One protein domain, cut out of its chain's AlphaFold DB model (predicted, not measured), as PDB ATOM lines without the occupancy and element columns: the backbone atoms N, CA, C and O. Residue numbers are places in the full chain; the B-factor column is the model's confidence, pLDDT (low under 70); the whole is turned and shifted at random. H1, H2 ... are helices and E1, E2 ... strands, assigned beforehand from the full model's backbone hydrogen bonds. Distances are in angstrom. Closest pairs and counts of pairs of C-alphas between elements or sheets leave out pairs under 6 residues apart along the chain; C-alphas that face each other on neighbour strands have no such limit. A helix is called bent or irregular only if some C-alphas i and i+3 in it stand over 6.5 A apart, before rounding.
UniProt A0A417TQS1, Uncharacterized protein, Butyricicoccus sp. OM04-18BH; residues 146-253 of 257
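What this domain is: This is residues 146 to 253 of the 257 residues of an uncharacterized protein of Butyricicoccus sp. OM04-18BH (UniProt A0A417TQS1). A single strongly twisted sheet of seven antiparallel strands, its strands' lines turning by 149 degrees from edge to edge, has helices H2 and H3 crossing one face, while H1 only grazes the sheet. The hairpin of E1 and E2 makes one end of the sheet, the meander E4 E5 E6 E7 continues it beside E1, and E3 closes the other end. The printed part has 108 residues with three named helices and seven named strands, in the order H1 E1 E2 H2 E3 E4 E5 E6 E7 H3; across the sheet the order is E2 E1 E4 E5 E6 E7 E3, and the class is mixed, helices and strands. The whole is compact and rounded, with a radius of gyration of the C-alphas of 12.7 A and spans of 33 by 30 by 23 A.

How they stand to each other: Near the first printed residue, residues 147 to 148 make a short antiparallel pairing with residues 177 to 178 of E2, residues 175 to 180, an edge strand. H1, residues 154 to 160, only grazes the sheet with its residues 154 to 158; its closest C-alphas to E2 are those of Ile 154 and Leu 176, 7.6 A apart. E1, residues 167 to 172, forms a hairpin with E2 at 162 degrees, with N 170 and O 177 2.7 A apart. H2, residues 185 to 195, is on the sheet at a height over the sheet of 10.6 A. It lies over E1 and only just over E4, residues 212 to 215, and E5, residues 220 to 224, with 3 of its C-alphas falling on each of these two; on the local plane its line and that of E1 stand at 79 degrees, across the strands. E3, residues 202 to 206, is the other edge strand. E4 is antiparallel to E1 at 151 degrees, with N 169 and O 213 2.8 A apart. The meander, each strand the antiparallel neighbour of the one before, runs from E4 through E5 and E6, residues 228 to 232, to E7, residues 240 to 243. In it N 214 and O 221 are 2.8 A apart, N 222 and O 230 2.9 A, and N 242 and O 229 2.8 A. The pairing of E7 is staggered: its residues 240 to 242 pair with E3, where N 203 and O 241 are 2.9 A apart, and its residues 242 to 243 with E6. H3, residues 248 to 253, is on the same face as H2, over E4 at a height over the sheet of 8.4 A; the C-alphas of Leu 223 and Tyr 249 are its closest to E5, 6.2 A apart. H2 and H3 are close but not clearly touching, the C-alphas of Tyr 193 and Phe 248 being 6.9 A apart, at a steep tilt of 38 degrees, opposite ways. In H2 and H3 every O i to N i+4 pair is within hydrogen-bond range; in H1 it is 1 of 3, beside 2 of 4 O i to N i+3 pairs.

Where its parts are: H1 begins at C-alpha 154, (-9.580, 12.295, -88.436), and is neither bent nor irregular, but only just: C-alphas 156 and 159 are 6.4 A apart. E1 is 16.0 A long, E2 16.8 A and H2 15.0 A, with C-alpha 185 at (-21.766, 11.102, -66.542). E5 measures 13.3 A and E6 13.5 A. H3 ends at C-alpha 253, (-21.714, 3.131, -80.589).

The domain as a whole: The C-alphas of Asp 150 and Ser 198 are the two farthest apart, at 35.5 A. The printed part has no cut, and no link is long. The mean pLDDT of the printed part is 85.9, and residue 237 is the one printed residue under 70.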
ATOM      1  N   ALA A 146     -25.452  14.162 -84.324       85.69
ATOM      2  CA  ALA A 146     -24.091  14.098 -84.828       85.69
ATOM      3  C   ALA A 146     -23.871  15.119 -85.950       85.69
ATOM      4  O   ALA A 146     -24.570  15.132 -86.964       85.69
ATOM      5  N   THR A 147     -22.850  15.953 -85.785       87.75
ATOM      6  CA  THR A 147     -22.456  16.936 -86.788       87.75
ATOM      7  C   THR A 147     -21.589  16.262 -87.839       87.75
ATOM      8  O   THR A 147     -20.643  15.540 -87.523       87.75
ATOM      9  N   VAL A 148     -21.913  16.479 -89.109       87.25
ATOM     10  CA  VAL A 148     -21.083  16.026 -90.227       87.25
ATOM     11  C   VAL A 148     -19.808  16.862 -90.255       87.25
ATOM     12  O   VAL A 148     -19.874  18.088 -90.266       87.25
ATOM     13  N   ALA A 149     -18.655  16.205 -90.256       85.56
ATOM     14  CA  ALA A 149     -17.382  16.878 -90.450       85.56
ATOM     15  C   ALA A 149     -17.233  17.343 -91.901       85.56
ATOM     16  O   ALA A 149     -17.594  16.628 -92.837       85.56
ATOM     17  N   ASP A 150     -16.597  18.498 -92.077       83.06
ATOM     18  CA  ASP A 150     -16.214  19.013 -93.395       83.06
ATOM     19  C   ASP A 150     -15.013  18.257 -93.997       83.06
ATOM     20  O   ASP A 150     -14.626  18.483 -95.145       83.06
ATOM     21  N   THR A 151     -14.407  17.355 -93.222       82.38
ATOM     22  CA  THR A 151     -13.236  16.565 -93.598       82.38
ATOM     23  C   THR A 151     -13.530  15.071 -93.525       82.38
ATOM     24  O   THR A 151     -14.325  14.591 -92.718       82.38
ATOM     25  N   ASN A 152     -12.830  14.311 -94.369       83.00
ATOM     26  CA  ASN A 152     -12.934  12.851 -94.412       83.00
ATOM     27  C   ASN A 152     -11.801  12.155 -93.647       83.00
ATOM     28  O   ASN A 152     -11.729  10.928 -93.641       83.00
ATOM     29  N   THR A 153     -10.900  12.920 -93.023       80.75
ATOM     30  CA  THR A 153      -9.776  12.382 -92.253       80.75
ATOM     31  C   THR A 153      -9.847  12.870 -90.809       80.75
ATOM     32  O   THR A 153     -10.167  14.029 -90.535       80.75
ATOM     33  N   ILE A 154      -9.554  11.968 -89.867       82.12
ATOM     34  CA  ILE A 154      -9.580  12.295 -88.436       82.12
ATOM     35  C   ILE A 154      -8.510  13.341 -88.094       82.12
ATOM     36  O   ILE A 154      -8.744  14.215 -87.263       82.12
ATOM     37  N   VAL A 155      -7.368  13.281 -88.786       81.19
ATOM     38  CA  VAL A 155      -6.211  14.167 -88.600       81.19
ATOM     39  C   VAL A 155      -6.575  15.616 -88.909       81.19
ATOM     40  O   VAL A 155      -6.191  16.501 -88.152       81.19
ATOM     41  N   ASP A 156      -7.380  15.857 -89.946       84.00
ATOM     42  CA  ASP A 156      -7.835  17.207 -90.297       84.00
ATOM     43  C   ASP A 156      -8.988  17.699 -89.403       84.00
ATOM     44  O   ASP A 156      -9.213  18.905 -89.283       84.00
ATOM     45  N   LEU A 157      -9.722  16.775 -88.767       83.94
ATOM     46  CA  LEU A 157     -10.813  17.093 -87.840       83.94
ATOM     47  C   LEU A 157     -10.289  17.494 -86.448       83.94
ATOM     48  O   LEU A 157     -10.849  18.375 -85.801       83.94
ATOM     49  N   ILE A 158      -9.191  16.889 -85.986       83.25
ATOM     50  CA  ILE A 158      -8.601  17.141 -84.659       83.25
ATOM     51  C   ILE A 158      -8.328  18.631 -84.373       83.25
ATOM     52  O   ILE A 158      -8.745  19.090 -83.307       83.25
ATOM     53  N   PRO A 159      -7.677  19.409 -85.264       80.12
ATOM     54  CA  PRO A 159      -7.412  20.828 -85.029       80.12
ATOM     55  C   PRO A 159      -8.679  21.683 -84.944       80.12
ATOM     56  O   PRO A 159      -8.662  22.732 -84.307       80.12
ATOM     57  N   GLN A 160      -9.776  21.245 -85.573       79.75
ATOM     58  CA  GLN A 160     -11.069  21.935 -85.520       79.75
ATOM     59  C   GLN A 160     -11.771  21.707 -84.172       79.75
ATOM     60  O   GLN A 160     -12.537  22.552 -83.716       79.75
ATOM     61  N   LEU A 161     -11.458  20.590 -83.506       81.94
ATOM     62  CA  LEU A 161     -12.015  20.154 -82.223       81.94
ATOM     63  C   LEU A 161     -10.995  20.338 -81.081       81.94
ATOM     64  O   LEU A 161     -10.669  19.407 -80.332       81.94
ATOM     65  N   ALA A 162     -10.439  21.550 -80.989       71.88
ATOM     66  CA  ALA A 162      -9.377  21.924 -80.049       71.88
ATOM     67  C   ALA A 162      -9.870  22.726 -78.827       71.88
ATOM     68  O   ALA A 162      -9.065  23.277 -78.082       71.88
ATOM     69  N   ASP A 163     -11.179  22.781 -78.583       79.25
ATOM     70  CA  ASP A 163     -11.791  23.542 -77.483       79.25
ATOM     71  C   ASP A 163     -11.651  22.880 -76.096       79.25
ATOM     72  O   ASP A 163     -12.314  23.280 -75.144       79.25
ATOM     73  N   GLY A 164     -10.804  21.855 -75.974       76.12
ATOM     74  CA  GLY A 164     -10.572  21.138 -74.720       76.12
ATOM     75  C   GLY A 164     -11.669  20.138 -74.339       76.12
ATOM     76  O   GLY A 164     -11.576  19.532 -73.277       76.12
ATOM     77  N   SER A 165     -12.691  19.945 -75.179       84.12
ATOM     78  CA  SER A 165     -13.792  19.014 -74.896       84.12
ATOM     79  C   SER A 165     -13.511  17.597 -75.410       84.12
ATOM     80  O   SER A 165     -12.694  17.394 -76.313       84.12
ATOM     81  N   THR A 166     -14.213  16.605 -74.854       88.81
ATOM     82  CA  THR A 166     -14.210  15.236 -75.384       88.81
ATOM     83  C   THR A 166     -15.180  15.123 -76.553       88.81
ATOM     84  O   THR A 166     -16.362  15.455 -76.433       88.81
ATOM     85  N   TYR A 167     -14.685  14.610 -77.676       89.62
ATOM     86  CA  TYR A 167     -15.505  14.344 -78.852       89.62
ATOM     87  C   TYR A 167     -15.504  12.870 -79.174       89.62
ATOM     88  O   TYR A 167     -14.477  12.198 -79.102       89.62
ATOM     89  N   VAL A 168     -16.660  12.388 -79.595       91.50
ATOM     90  CA  VAL A 168     -16.790  11.059 -80.168       91.50
ATOM     91  C   VAL A 168     -17.035  11.232 -81.656       91.50
ATOM     92  O   VAL A 168     -17.908  11.997 -82.053       91.50
ATOM     93  N   VAL A 169     -16.263  10.532 -82.477       90.94
ATOM     94  CA  VAL A 169     -16.350  10.558 -83.934       90.94
ATOM     95  C   VAL A 169     -16.695   9.170 -84.432       90.94
ATOM     96  O   VAL A 169     -16.026   8.198 -84.099       90.94
ATOM     97  N   GLN A 170     -17.713   9.078 -85.269       90.94
ATOM     98  CA  GLN A 170     -17.994   7.915 -86.082       90.94
ATOM     99  C   GLN A 170     -17.389   8.129 -87.468       90.94
ATOM    100  O   GLN A 170     -17.670   9.119 -88.145       90.94
ATOM    101  N   SER A 171     -16.582   7.171 -87.899       88.38
ATOM    102  CA  SER A 171     -16.036   7.104 -89.241       88.38
ATOM    103  C   SER A 171     -16.858   6.153 -90.093       88.38
ATOM    104  O   SER A 171     -16.961   4.961 -89.811       88.38
ATOM    105  N   SER A 172     -17.453   6.694 -91.151       80.88
ATOM    106  CA  SER A 172     -17.949   5.922 -92.287       80.88
ATOM    107  C   SER A 172     -16.950   6.065 -93.432       80.88
ATOM    108  O   SER A 172     -16.288   7.094 -93.543       80.88
ATOM    109  N   ALA A 173     -16.868   5.080 -94.330       74.06
ATOM    110  CA  ALA A 173     -15.886   5.039 -95.426       74.06
ATOM    111  C   ALA A 173     -15.819   6.300 -96.322       74.06
ATOM    112  O   ALA A 173     -14.898   6.437 -97.124       74.06
ATOM    113  N   SER A 174     -16.794   7.208 -96.234       76.56
ATOM    114  CA  SER A 174     -16.857   8.441 -97.026       76.56
ATOM    115  C   SER A 174     -17.212   9.696 -96.225       76.56
ATOM    116  O   SER A 174     -17.374  10.747 -96.833       76.56
ATOM    117  N   GLN A 175     -17.387   9.603 -94.902       84.88
ATOM    118  CA  GLN A 175     -17.823  10.736 -94.083       84.88
ATOM    119  C   GLN A 175     -17.499  10.508 -92.606       84.88
ATOM    120  O   GLN A 175     -17.743   9.422 -92.074       84.88
ATOM    121  N   LEU A 176     -17.014  11.552 -91.933       89.00
ATOM    122  CA  LEU A 176     -16.882  11.573 -90.480       89.00
ATOM    123  C   LEU A 176     -18.071  12.314 -89.863       89.00
ATOM    124  O   LEU A 176     -18.504  13.354 -90.361       89.00
ATOM    125  N   ARG A 177     -18.602  11.777 -88.769       91.19
ATOM    126  CA  ARG A 177     -19.646  12.409 -87.956       91.19
ATOM    127  C   ARG A 177     -19.145  12.527 -86.534       91.19
ATOM    128  O   ARG A 177     -18.596  11.559 -86.028       91.19
ATOM    129  N   TYR A 178     -19.329  13.664 -85.880       90.88
ATOM    130  CA  TYR A 178     -18.854  13.872 -84.518       90.88
ATOM    131  C   TYR A 178     -19.946  14.410 -83.598       90.88
ATOM    132  O   TYR A 178     -20.837  15.143 -84.017       90.88
ATOM    133  N   ILE A 179     -19.858  14.040 -82.327       91.31
ATOM    134  CA  ILE A 179     -20.720  14.514 -81.250       91.31
ATOM    135  C   ILE A 179     -19.815  15.089 -80.167       91.31
ATOM    136  O   ILE A 179     -18.856  14.444 -79.729       91.31
ATOM    137  N   LYS A 180     -20.125  16.312 -79.730       90.25
ATOM    138  CA  LYS A 180     -19.530  16.887 -78.525       90.25
ATOM    139  C   LYS A 180     -20.181  16.239 -77.314       90.25
ATOM    140  O   LYS A 180     -21.391  16.367 -77.136       90.25
ATOM    141  N   VAL A 181     -19.391  15.559 -76.490       88.50
ATOM    142  CA  VAL A 181     -19.909  14.933 -75.272       88.50
ATOM    143  C   VAL A 181     -20.058  16.017 -74.201       88.50
ATOM    144  O   VAL A 181     -19.069  16.683 -73.890       88.50
ATOM    145  N   PRO A 182     -21.264  16.231 -73.645       84.81
ATOM    146  CA  PRO A 182     -21.449  17.140 -72.523       84.81
ATOM    147  C   PRO A 182     -20.655  16.671 -71.301       84.81
ATOM    148  O   PRO A 182     -20.550  15.468 -71.051       84.81
ATOM    149  N   GLU A 183     -20.138  17.619 -70.521       82.12
ATOM    150  CA  GLU A 183     -19.517  17.305 -69.234       82.12
ATOM    151  C   GLU A 183     -20.543  16.661 -68.286       82.12
ATOM    152  O   GLU A 183     -21.687  17.112 -68.179       82.12
ATOM    153  N   GLY A 184     -20.127  15.595 -67.604       84.38
ATOM    154  CA  GLY A 184     -20.935  14.836 -66.657       84.38
ATOM    155  C   GLY A 184     -20.769  13.330 -66.845       84.38
ATOM    156  O   GLY A 184     -19.718  12.846 -67.249       84.38
ATOM    157  N   TYR A 185     -21.836  12.568 -66.606       85.44
ATOM    158  CA  TYR A 185     -21.766  11.102 -66.542       85.44
ATOM    159  C   TYR A 185     -21.135  10.434 -67.780       85.44
ATOM    160  O   TYR A 185     -20.340   9.508 -67.641       85.44
ATOM    161  N   LEU A 186     -21.461  10.892 -68.996       87.38
ATOM    162  CA  LEU A 186     -20.910  10.301 -70.222       87.38
ATOM    163  C   LEU A 186     -19.421  10.620 -70.395       87.38
ATOM    164  O   LEU A 186     -18.663   9.725 -70.768       87.38
ATOM    165  N   SER A 187     -18.990  11.853 -70.103       88.69
ATOM    166  CA  SER A 187     -17.566  12.208 -70.135       88.69
ATOM    167  C   SER A 187     -16.781  11.469 -69.054       88.69
ATOM    168  O   SER A 187     -15.685  10.991 -69.330       88.69
ATOM    169  N   ASP A 188     -17.363  11.309 -67.863       90.44
ATOM    170  CA  ASP A 188     -16.747  10.593 -66.745       90.44
ATOM    171  C   ASP A 188     -16.559   9.116 -67.091       90.44
ATOM    172  O   ASP A 188     -15.465   8.579 -66.940       90.44
ATOM    173  N   LYS A 189     -17.582   8.476 -67.673       89.00
ATOM    174  CA  LYS A 189     -17.509   7.079 -68.119       89.00
ATOM    175  C   LYS A 189     -16.499   6.877 -69.252       89.00
ATOM    176  O   LYS A 189     -15.763   5.893 -69.254       89.00
ATOM    177  N   LEU A 190     -16.405   7.814 -70.202       90.94
ATOM    178  CA  LEU A 190     -15.331   7.809 -71.207       90.94
ATOM    179  C   LEU A 190     -13.947   7.978 -70.556       90.94
ATOM    180  O   LEU A 190     -12.990   7.335 -70.988       90.94
ATOM    181  N   GLY A 191     -13.842   8.804 -69.513       90.31
ATOM    182  CA  GLY A 191     -12.638   8.973 -68.701       90.31
ATOM    183  C   GLY A 191     -12.235   7.696 -67.962       90.31
ATOM    184  O   GLY A 191     -11.068   7.319 -68.002       90.31
ATOM    185  N   GLU A 192     -13.188   6.966 -67.381       91.75
ATOM    186  CA  GLU A 192     -12.939   5.656 -66.766       91.75
ATOM    187  C   GLU A 192     -12.375   4.657 -67.782       91.75
ATOM    188  O   GLU A 192     -11.374   3.989 -67.509       91.75
ATOM    189  N   TYR A 193     -12.960   4.592 -68.985       91.31
ATOM    190  CA  TYR A 193     -12.414   3.768 -70.063       91.31
ATOM    191  C   TYR A 193     -11.019   4.227 -70.483       91.31
ATOM    192  O   TYR A 193     -10.174   3.376 -70.745       91.31
ATOM    193  N   ARG A 194     -10.747   5.534 -70.543       90.12
ATOM    194  CA  ARG A 194      -9.422   6.090 -70.870       90.12
ATOM    195  C   ARG A 194      -8.367   5.716 -69.824       90.12
ATOM    196  O   ARG A 194      -7.240   5.382 -70.191       90.12
ATOM    197  N   ASP A 195      -8.730   5.781 -68.548       90.12
ATOM    198  CA  ASP A 195      -7.807   5.641 -67.418       90.12
ATOM    199  C   ASP A 195      -7.607   4.180 -66.984       90.12
ATOM    200  O   ASP A 195      -6.668   3.874 -66.245       90.12
ATOM    201  N   ASN A 196      -8.418   3.251 -67.500       88.81
ATOM    202  CA  ASN A 196      -8.255   1.813 -67.304       88.81
ATOM    203  C   ASN A 196      -7.080   1.247 -68.122       88.81
ATOM    204  O   ASN A 196      -7.251   0.425 -69.023       88.81
ATOM    205  N   SER A 197      -5.857   1.669 -67.796       80.38
ATOM    206  CA  SER A 197      -4.636   1.262 -68.500       80.38
ATOM    207  C   SER A 197      -4.433  -0.255 -68.534       80.38
ATOM    208  O   SER A 197      -3.841  -0.764 -69.476       80.38
ATOM    209  N   SER A 198      -4.920  -0.985 -67.525       84.94
ATOM    210  CA  SER A 198      -4.823  -2.449 -67.445       84.94
ATOM    211  C   SER A 198      -5.657  -3.190 -68.487       84.94
ATOM    212  O   SER A 198      -5.330  -4.325 -68.819       84.94
ATOM    213  N   ALA A 199      -6.729  -2.574 -68.988       85.62
ATOM    214  CA  ALA A 199      -7.577  -3.170 -70.014       85.62
ATOM    215  C   ALA A 199      -7.027  -2.964 -71.438       85.62
ATOM    216  O   ALA A 199      -7.491  -3.615 -72.374       85.62
ATOM    217  N   TYR A 200      -6.018  -2.100 -71.601       86.88
ATOM    218  CA  TYR A 200      -5.318  -1.914 -72.866       86.88
ATOM    219  C   TYR A 200      -4.044  -2.750 -72.900       86.88
ATOM    220  O   TYR A 200      -3.101  -2.508 -72.148       86.88
ATOM    221  N   ALA A 201      -3.985  -3.706 -73.820       88.00
ATOM    222  CA  ALA A 201      -2.781  -4.471 -74.100       88.00
ATOM    223  C   ALA A 201      -2.302  -4.160 -75.515       88.00
ATOM    224  O   ALA A 201      -3.076  -4.186 -76.470       88.00
ATOM    225  N   ALA A 202      -1.009  -3.873 -75.659       85.00
ATOM    226  CA  ALA A 202      -0.408  -3.738 -76.977       85.00
ATOM    227  C   ALA A 202      -0.529  -5.070 -77.729       85.00
ATOM    228  O   ALA A 202      -0.168  -6.126 -77.206       85.00
ATOM    229  N   ALA A 203      -1.023  -5.008 -78.960       82.00
ATOM    230  CA  ALA A 203      -1.100  -6.140 -79.865       82.00
ATOM    231  C   ALA A 203      -0.161  -5.909 -81.055       82.00
ATOM    232  O   ALA A 203       0.226  -4.784 -81.374       82.00
ATOM    233  N   GLN A 204       0.252  -6.996 -81.700       77.88
ATOM    234  CA  GLN A 204       1.203  -6.921 -82.799       77.88
ATOM    235  C   GLN A 204       0.480  -6.607 -84.114       77.88
ATOM    236  O   GLN A 204      -0.436  -7.327 -84.500       77.88
ATOM    237  N   GLY A 205       0.926  -5.557 -84.807       82.38
ATOM    238  CA  GLY A 205       0.398  -5.148 -86.110       82.38
ATOM    239  C   GLY A 205       0.048  -3.662 -86.184       82.38
ATOM    240  O   GLY A 205      -0.020  -2.963 -85.168       82.38
ATOM    241  N   ASP A 206      -0.176  -3.194 -87.408       81.94
ATOM    242  CA  ASP A 206      -0.634  -1.832 -87.688       81.94
ATOM    243  C   ASP A 206      -2.047  -1.616 -87.144       81.94
ATOM    244  O   ASP A 206      -2.821  -2.571 -87.076       81.94
ATOM    245  N   ALA A 207      -2.381  -0.386 -86.738       82.19
ATOM    246  CA  ALA A 207      -3.704  -0.070 -86.204       82.19
ATOM    247  C   ALA A 207      -4.832  -0.543 -87.144       82.19
ATOM    248  O   ALA A 207      -4.765  -0.315 -88.357       82.19
ATOM    249  N   PRO A 208      -5.892  -1.168 -86.598       84.69
ATOM    250  CA  PRO A 208      -7.025  -1.596 -87.397       84.69
ATOM    251  C   PRO A 208      -7.801  -0.385 -87.922       84.69
ATOM    252  O   PRO A 208      -7.732   0.722 -87.376       84.69
ATOM    253  N   ILE A 209      -8.610  -0.613 -88.958       84.50
ATOM    254  CA  ILE A 209      -9.573   0.386 -89.426       84.50
ATOM    255  C   ILE A 209     -10.614   0.579 -88.320       84.50
ATOM    256  O   ILE A 209     -11.430  -0.304 -88.065       84.50
ATOM    257  N   CYS A 210     -10.563   1.727 -87.649       88.69
ATOM    258  CA  CYS A 210     -11.475   2.046 -86.558       88.69
ATOM    259  C   CYS A 210     -12.760   2.687 -87.094       88.69
ATOM    260  O   CYS A 210     -12.714   3.583 -87.945       88.69
ATOM    261  N   THR A 211     -13.896   2.237 -86.563       90.94
ATOM    262  CA  THR A 211     -15.235   2.762 -86.872       90.94
ATOM    263  C   THR A 211     -15.579   3.937 -85.968       90.94
ATOM    264  O   THR A 211     -16.242   4.874 -86.402       90.94
ATOM    265  N   TYR A 212     -15.103   3.920 -84.725       92.19
ATOM    266  CA  TYR A 212     -15.316   5.003 -83.774       92.19
ATOM    267  C   TYR A 212     -13.987   5.521 -83.245       92.19
ATOM    268  O   TYR A 212     -13.024   4.775 -83.109       92.19
ATOM    269  N   TYR A 213     -13.938   6.807 -82.929       90.50
ATOM    270  CA  TYR A 213     -12.775   7.461 -82.357       90.50
ATOM    271  C   TYR A 213     -13.226   8.352 -81.214       90.50
ATOM    272  O   TYR A 213     -14.155   9.142 -81.364       90.50
ATOM    273  N   VAL A 214     -12.546   8.255 -80.082       91.75
ATOM    274  CA  VAL A 214     -12.747   9.146 -78.947       91.75
ATOM    275  C   VAL A 214     -11.549  10.080 -78.866       91.75
ATOM    276  O   VAL A 214     -10.405   9.659 -78.676       91.75
ATOM    277  N   LEU A 215     -11.823  11.360 -79.073       90.38
ATOM    278  CA  LEU A 215     -10.872  12.457 -79.035       90.38
ATOM    279  C   LEU A 215     -10.866  13.034 -77.622       90.38
ATOM    280  O   LEU A 215     -11.788  13.753 -77.238       90.38
ATOM    281  N   PHE A 216      -9.816  12.737 -76.864       88.75
ATOM    282  CA  PHE A 216      -9.529  13.414 -75.607       88.75
ATOM    283  C   PHE A 216      -8.565  14.581 -75.841       88.75
ATOM    284  O   PHE A 216      -7.976  14.744 -76.913       88.75
ATOM    285  N   THR A 217      -8.382  15.400 -74.811       85.19
ATOM    286  CA  THR A 217      -7.424  16.509 -74.834       85.19
ATOM    287  C   THR A 217      -5.980  16.036 -74.943       85.19
ATOM    288  O   THR A 217      -5.167  16.709 -75.568       85.19
ATOM    289  N   ASP A 218      -5.670  14.888 -74.342       85.94
ATOM    290  CA  ASP A 218      -4.320  14.345 -74.192       85.94
ATOM    291  C   ASP A 218      -4.016  13.163 -75.124       85.94
ATOM    292  O   ASP A 218      -2.850  12.820 -75.295       85.94
ATOM    293  N   ARG A 219      -5.039  12.522 -75.708       87.94
ATOM    294  CA  ARG A 219      -4.881  11.334 -76.561       87.94
ATOM    295  C   ARG A 219      -6.075  11.091 -77.481       87.94
ATOM    296  O   ARG A 219      -7.164  11.619 -77.268       87.94
ATOM    297  N   VAL A 220      -5.883  10.233 -78.475       89.50
ATOM    298  CA  VAL A 220      -6.946   9.680 -79.323       89.50
ATOM    299  C   VAL A 220      -7.019   8.183 -79.122       89.50
ATOM    300  O   VAL A 220      -5.995   7.499 -79.127       89.50
ATOM    301  N   ILE A 221      -8.238   7.678 -78.963       91.62
ATOM    302  CA  ILE A 221      -8.504   6.245 -78.911       91.62
ATOM    303  C   ILE A 221      -9.371   5.876 -80.106       91.62
ATOM    304  O   ILE A 221     -10.500   6.347 -80.218       91.62
ATOM    305  N   GLY A 222      -8.840   5.053 -81.005       91.56
ATOM    306  CA  GLY A 222      -9.608   4.436 -82.081       91.56
ATOM    307  C   GLY A 222     -10.170   3.097 -81.628       91.56
ATOM    308  O   GLY A 222      -9.456   2.309 -81.011       91.56
ATOM    309  N   LEU A 223     -11.438   2.845 -81.938       92.50
ATOM    310  CA  LEU A 223     -12.177   1.633 -81.612       92.50
ATOM    311  C   LEU A 223     -12.653   0.951 -82.896       92.50
ATOM    312  O   LEU A 223     -13.320   1.556 -83.744       92.50
ATOM    313  N   ALA A 224     -12.337  -0.329 -83.009       90.69
ATOM    314  CA  ALA A 224     -12.811  -1.235 -84.038       90.69
ATOM    315  C   ALA A 224     -13.604  -2.388 -83.396       90.69
ATOM    316  O   ALA A 224     -13.557  -2.616 -82.185       90.69
ATOM    317  N   GLU A 225     -14.372  -3.099 -84.217       87.25
ATOM    318  CA  GLU A 225     -15.139  -4.258 -83.759       87.25
ATOM    319  C   GLU A 225     -14.220  -5.371 -83.244       87.25
ATOM    320  O   GLU A 225     -13.143  -5.602 -83.790       87.25
ATOM    321  N   GLY A 226     -14.669  -6.090 -82.211       85.94
ATOM    322  CA  GLY A 226     -13.910  -7.201 -81.626       85.94
ATOM    323  C   GLY A 226     -12.896  -6.784 -80.558       85.94
ATOM    324  O   GLY A 226     -11.893  -7.471 -80.384       85.94
ATOM    325  N   ASN A 227     -13.154  -5.683 -79.844       89.38
ATOM    326  CA  ASN A 227     -12.325  -5.182 -78.740       89.38
ATOM    327  C   ASN A 227     -10.870  -4.905 -79.152       89.38
ATOM    328  O   ASN A 227      -9.921  -5.137 -78.398       89.38
ATOM    329  N   VAL A 228     -10.702  -4.401 -80.373       89.88
ATOM    330  CA  VAL A 228      -9.420  -3.986 -80.937       89.88
ATOM    331  C   VAL A 228      -9.486  -2.527 -81.356       89.88
ATOM    332  O   VAL A 228     -10.548  -1.979 -81.632       89.88
ATOM    333  N   GLY A 229      -8.336  -1.876 -81.403       91.06
ATOM    334  CA  GLY A 229      -8.261  -0.458 -81.691       91.06
ATOM    335  C   GLY A 229      -6.831   0.044 -81.656       91.06
ATOM    336  O   GLY A 229      -5.886  -0.712 -81.880       91.06
ATOM    337  N   PHE A 230      -6.666   1.320 -81.343       90.56
ATOM    338  CA  PHE A 230      -5.368   1.895 -81.017       90.56
ATOM    339  C   PHE A 230      -5.530   2.999 -79.980       90.56
ATOM    340  O   PHE A 230      -6.563   3.664 -79.910       90.56
ATOM    341  N   VAL A 231      -4.475   3.232 -79.210       89.62
ATOM    342  CA  VAL A 231      -4.352   4.400 -78.338       89.62
ATOM    343  C   VAL A 231      -3.140   5.189 -78.801       89.62
ATOM    344  O   VAL A 231      -2.048   4.637 -78.912       89.62
ATOM    345  N   SER A 232      -3.320   6.478 -79.073       86.81
ATOM    346  CA  SER A 232      -2.227   7.367 -79.458       86.81
ATOM    347  C   SER A 232      -2.210   8.628 -78.610       86.81
ATOM    348  O   SER A 232      -3.216   9.324 -78.508       86.81
ATOM    349  N   MET A 233      -1.051   8.931 -78.018       85.25
ATOM    350  CA  MET A 233      -0.821  10.187 -77.289       85.25
ATOM    351  C   MET A 233      -0.586  11.362 -78.241       85.25
ATOM    352  O   MET A 233      -0.796  12.514 -77.877       85.25
ATOM    353  N   ASP A 234      -0.163  11.076 -79.473       81.19
ATOM    354  CA  ASP A 234      -0.145  12.067 -80.537       81.19
ATOM    355  C   ASP A 234      -1.473  11.989 -81.281       81.19
ATOM    356  O   ASP A 234      -1.743  11.029 -82.006       81.19
ATOM    357  N   ARG A 235      -2.316  13.011 -81.096       73.12
ATOM    358  CA  ARG A 235      -3.643  13.041 -81.710       73.12
ATOM    359  C   ARG A 235      -3.556  12.889 -83.235       73.12
ATOM    360  O   ARG A 235      -4.458  12.298 -83.811       73.12
ATOM    361  N   ALA A 236      -2.479  13.342 -83.878       71.00
ATOM    362  CA  ALA A 236      -2.312  13.278 -85.330       71.00
ATOM    363  C   ALA A 236      -1.776  11.932 -85.860       71.00
ATOM    364  O   ALA A 236      -1.761  11.732 -87.076       71.00
ATOM    365  N   ALA A 237      -1.349  11.010 -84.993       68.69
ATOM    366  CA  ALA A 237      -0.744   9.745 -85.400       68.69
ATOM    367  C   ALA A 237      -1.617   8.545 -85.011       68.69
ATOM    368  O   ALA A 237      -2.002   8.387 -83.855       68.69
ATOM    369  N   THR A 238      -1.890   7.653 -85.964       72.06
ATOM    370  CA  THR A 238      -2.429   6.314 -85.682       72.06
ATOM    371  C   THR A 238      -1.282   5.394 -85.266       72.06
ATOM    372  O   THR A 238      -0.295   5.274 -85.991       72.06
ATOM    373  N   GLY A 239      -1.384   4.798 -84.077       71.88
ATOM    374  CA  GLY A 239      -0.330   3.976 -83.477       71.88
ATOM    375  C   GLY A 239      -0.362   2.504 -83.904       71.88
ATOM    376  O   GLY A 239      -0.807   2.153 -84.993       71.88
ATOM    377  N   SER A 240       0.111   1.630 -83.017       79.81
ATOM    378  CA  SER A 240       0.016   0.172 -83.173       79.81
ATOM    379  C   SER A 240      -1.313  -0.364 -82.639       79.81
ATOM    380  O   SER A 240      -1.960   0.272 -81.800       79.81
ATOM    381  N   THR A 241      -1.706  -1.555 -83.098       86.81
ATOM    382  CA  THR A 241      -2.910  -2.226 -82.586       86.81
ATOM    383  C   THR A 241      -2.847  -2.372 -81.066       86.81
ATOM    384  O   THR A 241      -1.819  -2.709 -80.483       86.81
ATOM    385  N   THR A 242      -3.969  -2.116 -80.407       87.19
ATOM    386  CA  THR A 242      -4.161  -2.269 -78.966       87.19
ATOM    387  C   THR A 242      -5.492  -2.974 -78.725       87.19
ATOM    388  O   THR A 242      -6.459  -2.726 -79.446       87.19
ATOM    389  N   THR A 243      -5.568  -3.850 -77.729       89.38
ATOM    390  CA  THR A 243      -6.854  -4.359 -77.242       89.38
ATOM    391  C   THR A 243      -7.572  -3.259 -76.471       89.38
ATOM    392  O   THR A 243      -6.935  -2.457 -75.791       89.38
ATOM    393  N   THR A 244      -8.891  -3.203 -76.562       89.06
ATOM    394  CA  THR A 244      -9.705  -2.189 -75.883       89.06
ATOM    395  C   THR A 244     -10.576  -2.841 -74.809       89.06
ATOM    396  O   THR A 244     -10.931  -4.008 -74.964       89.06
ATOM    397  N   PRO A 245     -10.965  -2.110 -73.748       88.62
ATOM    398  CA  PRO A 245     -11.863  -2.623 -72.720       88.62
ATOM    399  C   PRO A 245     -13.178  -3.165 -73.294       88.62
ATOM    400  O   PRO A 245     -13.761  -2.571 -74.206       88.62
ATOM    401  N   ASP A 246     -13.675  -4.248 -72.697       88.31
ATOM    402  CA  ASP A 246     -14.970  -4.825 -73.052       88.31
ATOM    403  C   ASP A 246     -16.101  -3.798 -72.865       88.31
ATOM    404  O   ASP A 246     -16.139  -3.031 -71.897       88.31
ATOM    405  N   GLY A 247     -17.033  -3.767 -73.821       87.94
ATOM    406  CA  GLY A 247     -18.179  -2.856 -73.813       87.94
ATOM    407  C   GLY A 247     -17.858  -1.398 -74.162       87.94
ATOM    408  O   GLY A 247     -18.790  -0.612 -74.329       87.94
ATOM    409  N   PHE A 248     -16.584  -1.014 -74.336       91.19
ATOM    410  CA  PHE A 248     -16.239   0.359 -74.724       91.19
ATOM    411  C   PHE A 248     -16.758   0.695 -76.131       91.19
ATOM    412  O   PHE A 248     -17.357   1.752 -76.338       91.19
ATOM    413  N   TYR A 249     -16.604  -0.237 -77.078       90.69
ATOM    414  CA  TYR A 249     -17.152  -0.103 -78.430       90.69
ATOM    415  C   TYR A 249     -18.675   0.091 -78.408       90.69
ATOM    416  O   TYR A 249     -19.176   1.042 -79.000       90.69
ATOM    417  N   ASP A 250     -19.404  -0.756 -77.676       90.69
ATOM    418  CA  ASP A 250     -20.871  -0.699 -77.600       90.69
ATOM    419  C   ASP A 250     -21.373   0.578 -76.924       90.69
ATOM    420  O   ASP A 250     -22.370   1.169 -77.352       90.69
ATOM    421  N   PHE A 251     -20.666   1.023 -75.881       90.12
ATOM    422  CA  PHE A 251     -20.962   2.278 -75.210       90.12
ATOM    423  C   PHE A 251     -20.799   3.453 -76.171       90.12
ATOM    424  O   PHE A 251     -21.728   4.237 -76.315       90.12
ATOM    425  N   VAL A 252     -19.682   3.546 -76.892       90.75
ATOM    426  CA  VAL A 252     -19.452   4.619 -77.868       90.75
ATOM    427  C   VAL A 252     -20.430   4.543 -79.044       90.75
ATOM    428  O   VAL A 252     -20.967   5.564 -79.472       90.75
ATOM    429  N   ALA A 253     -20.735   3.340 -79.528       89.38
ATOM    430  CA  ALA A 253     -21.714   3.131 -80.589       89.38
ATOM    431  C   ALA A 253     -23.122   3.608 -80.192       89.38
ATOM    432  O   ALA A 253     -23.884   4.046 -81.052       89.38
TER     433      ALA A 253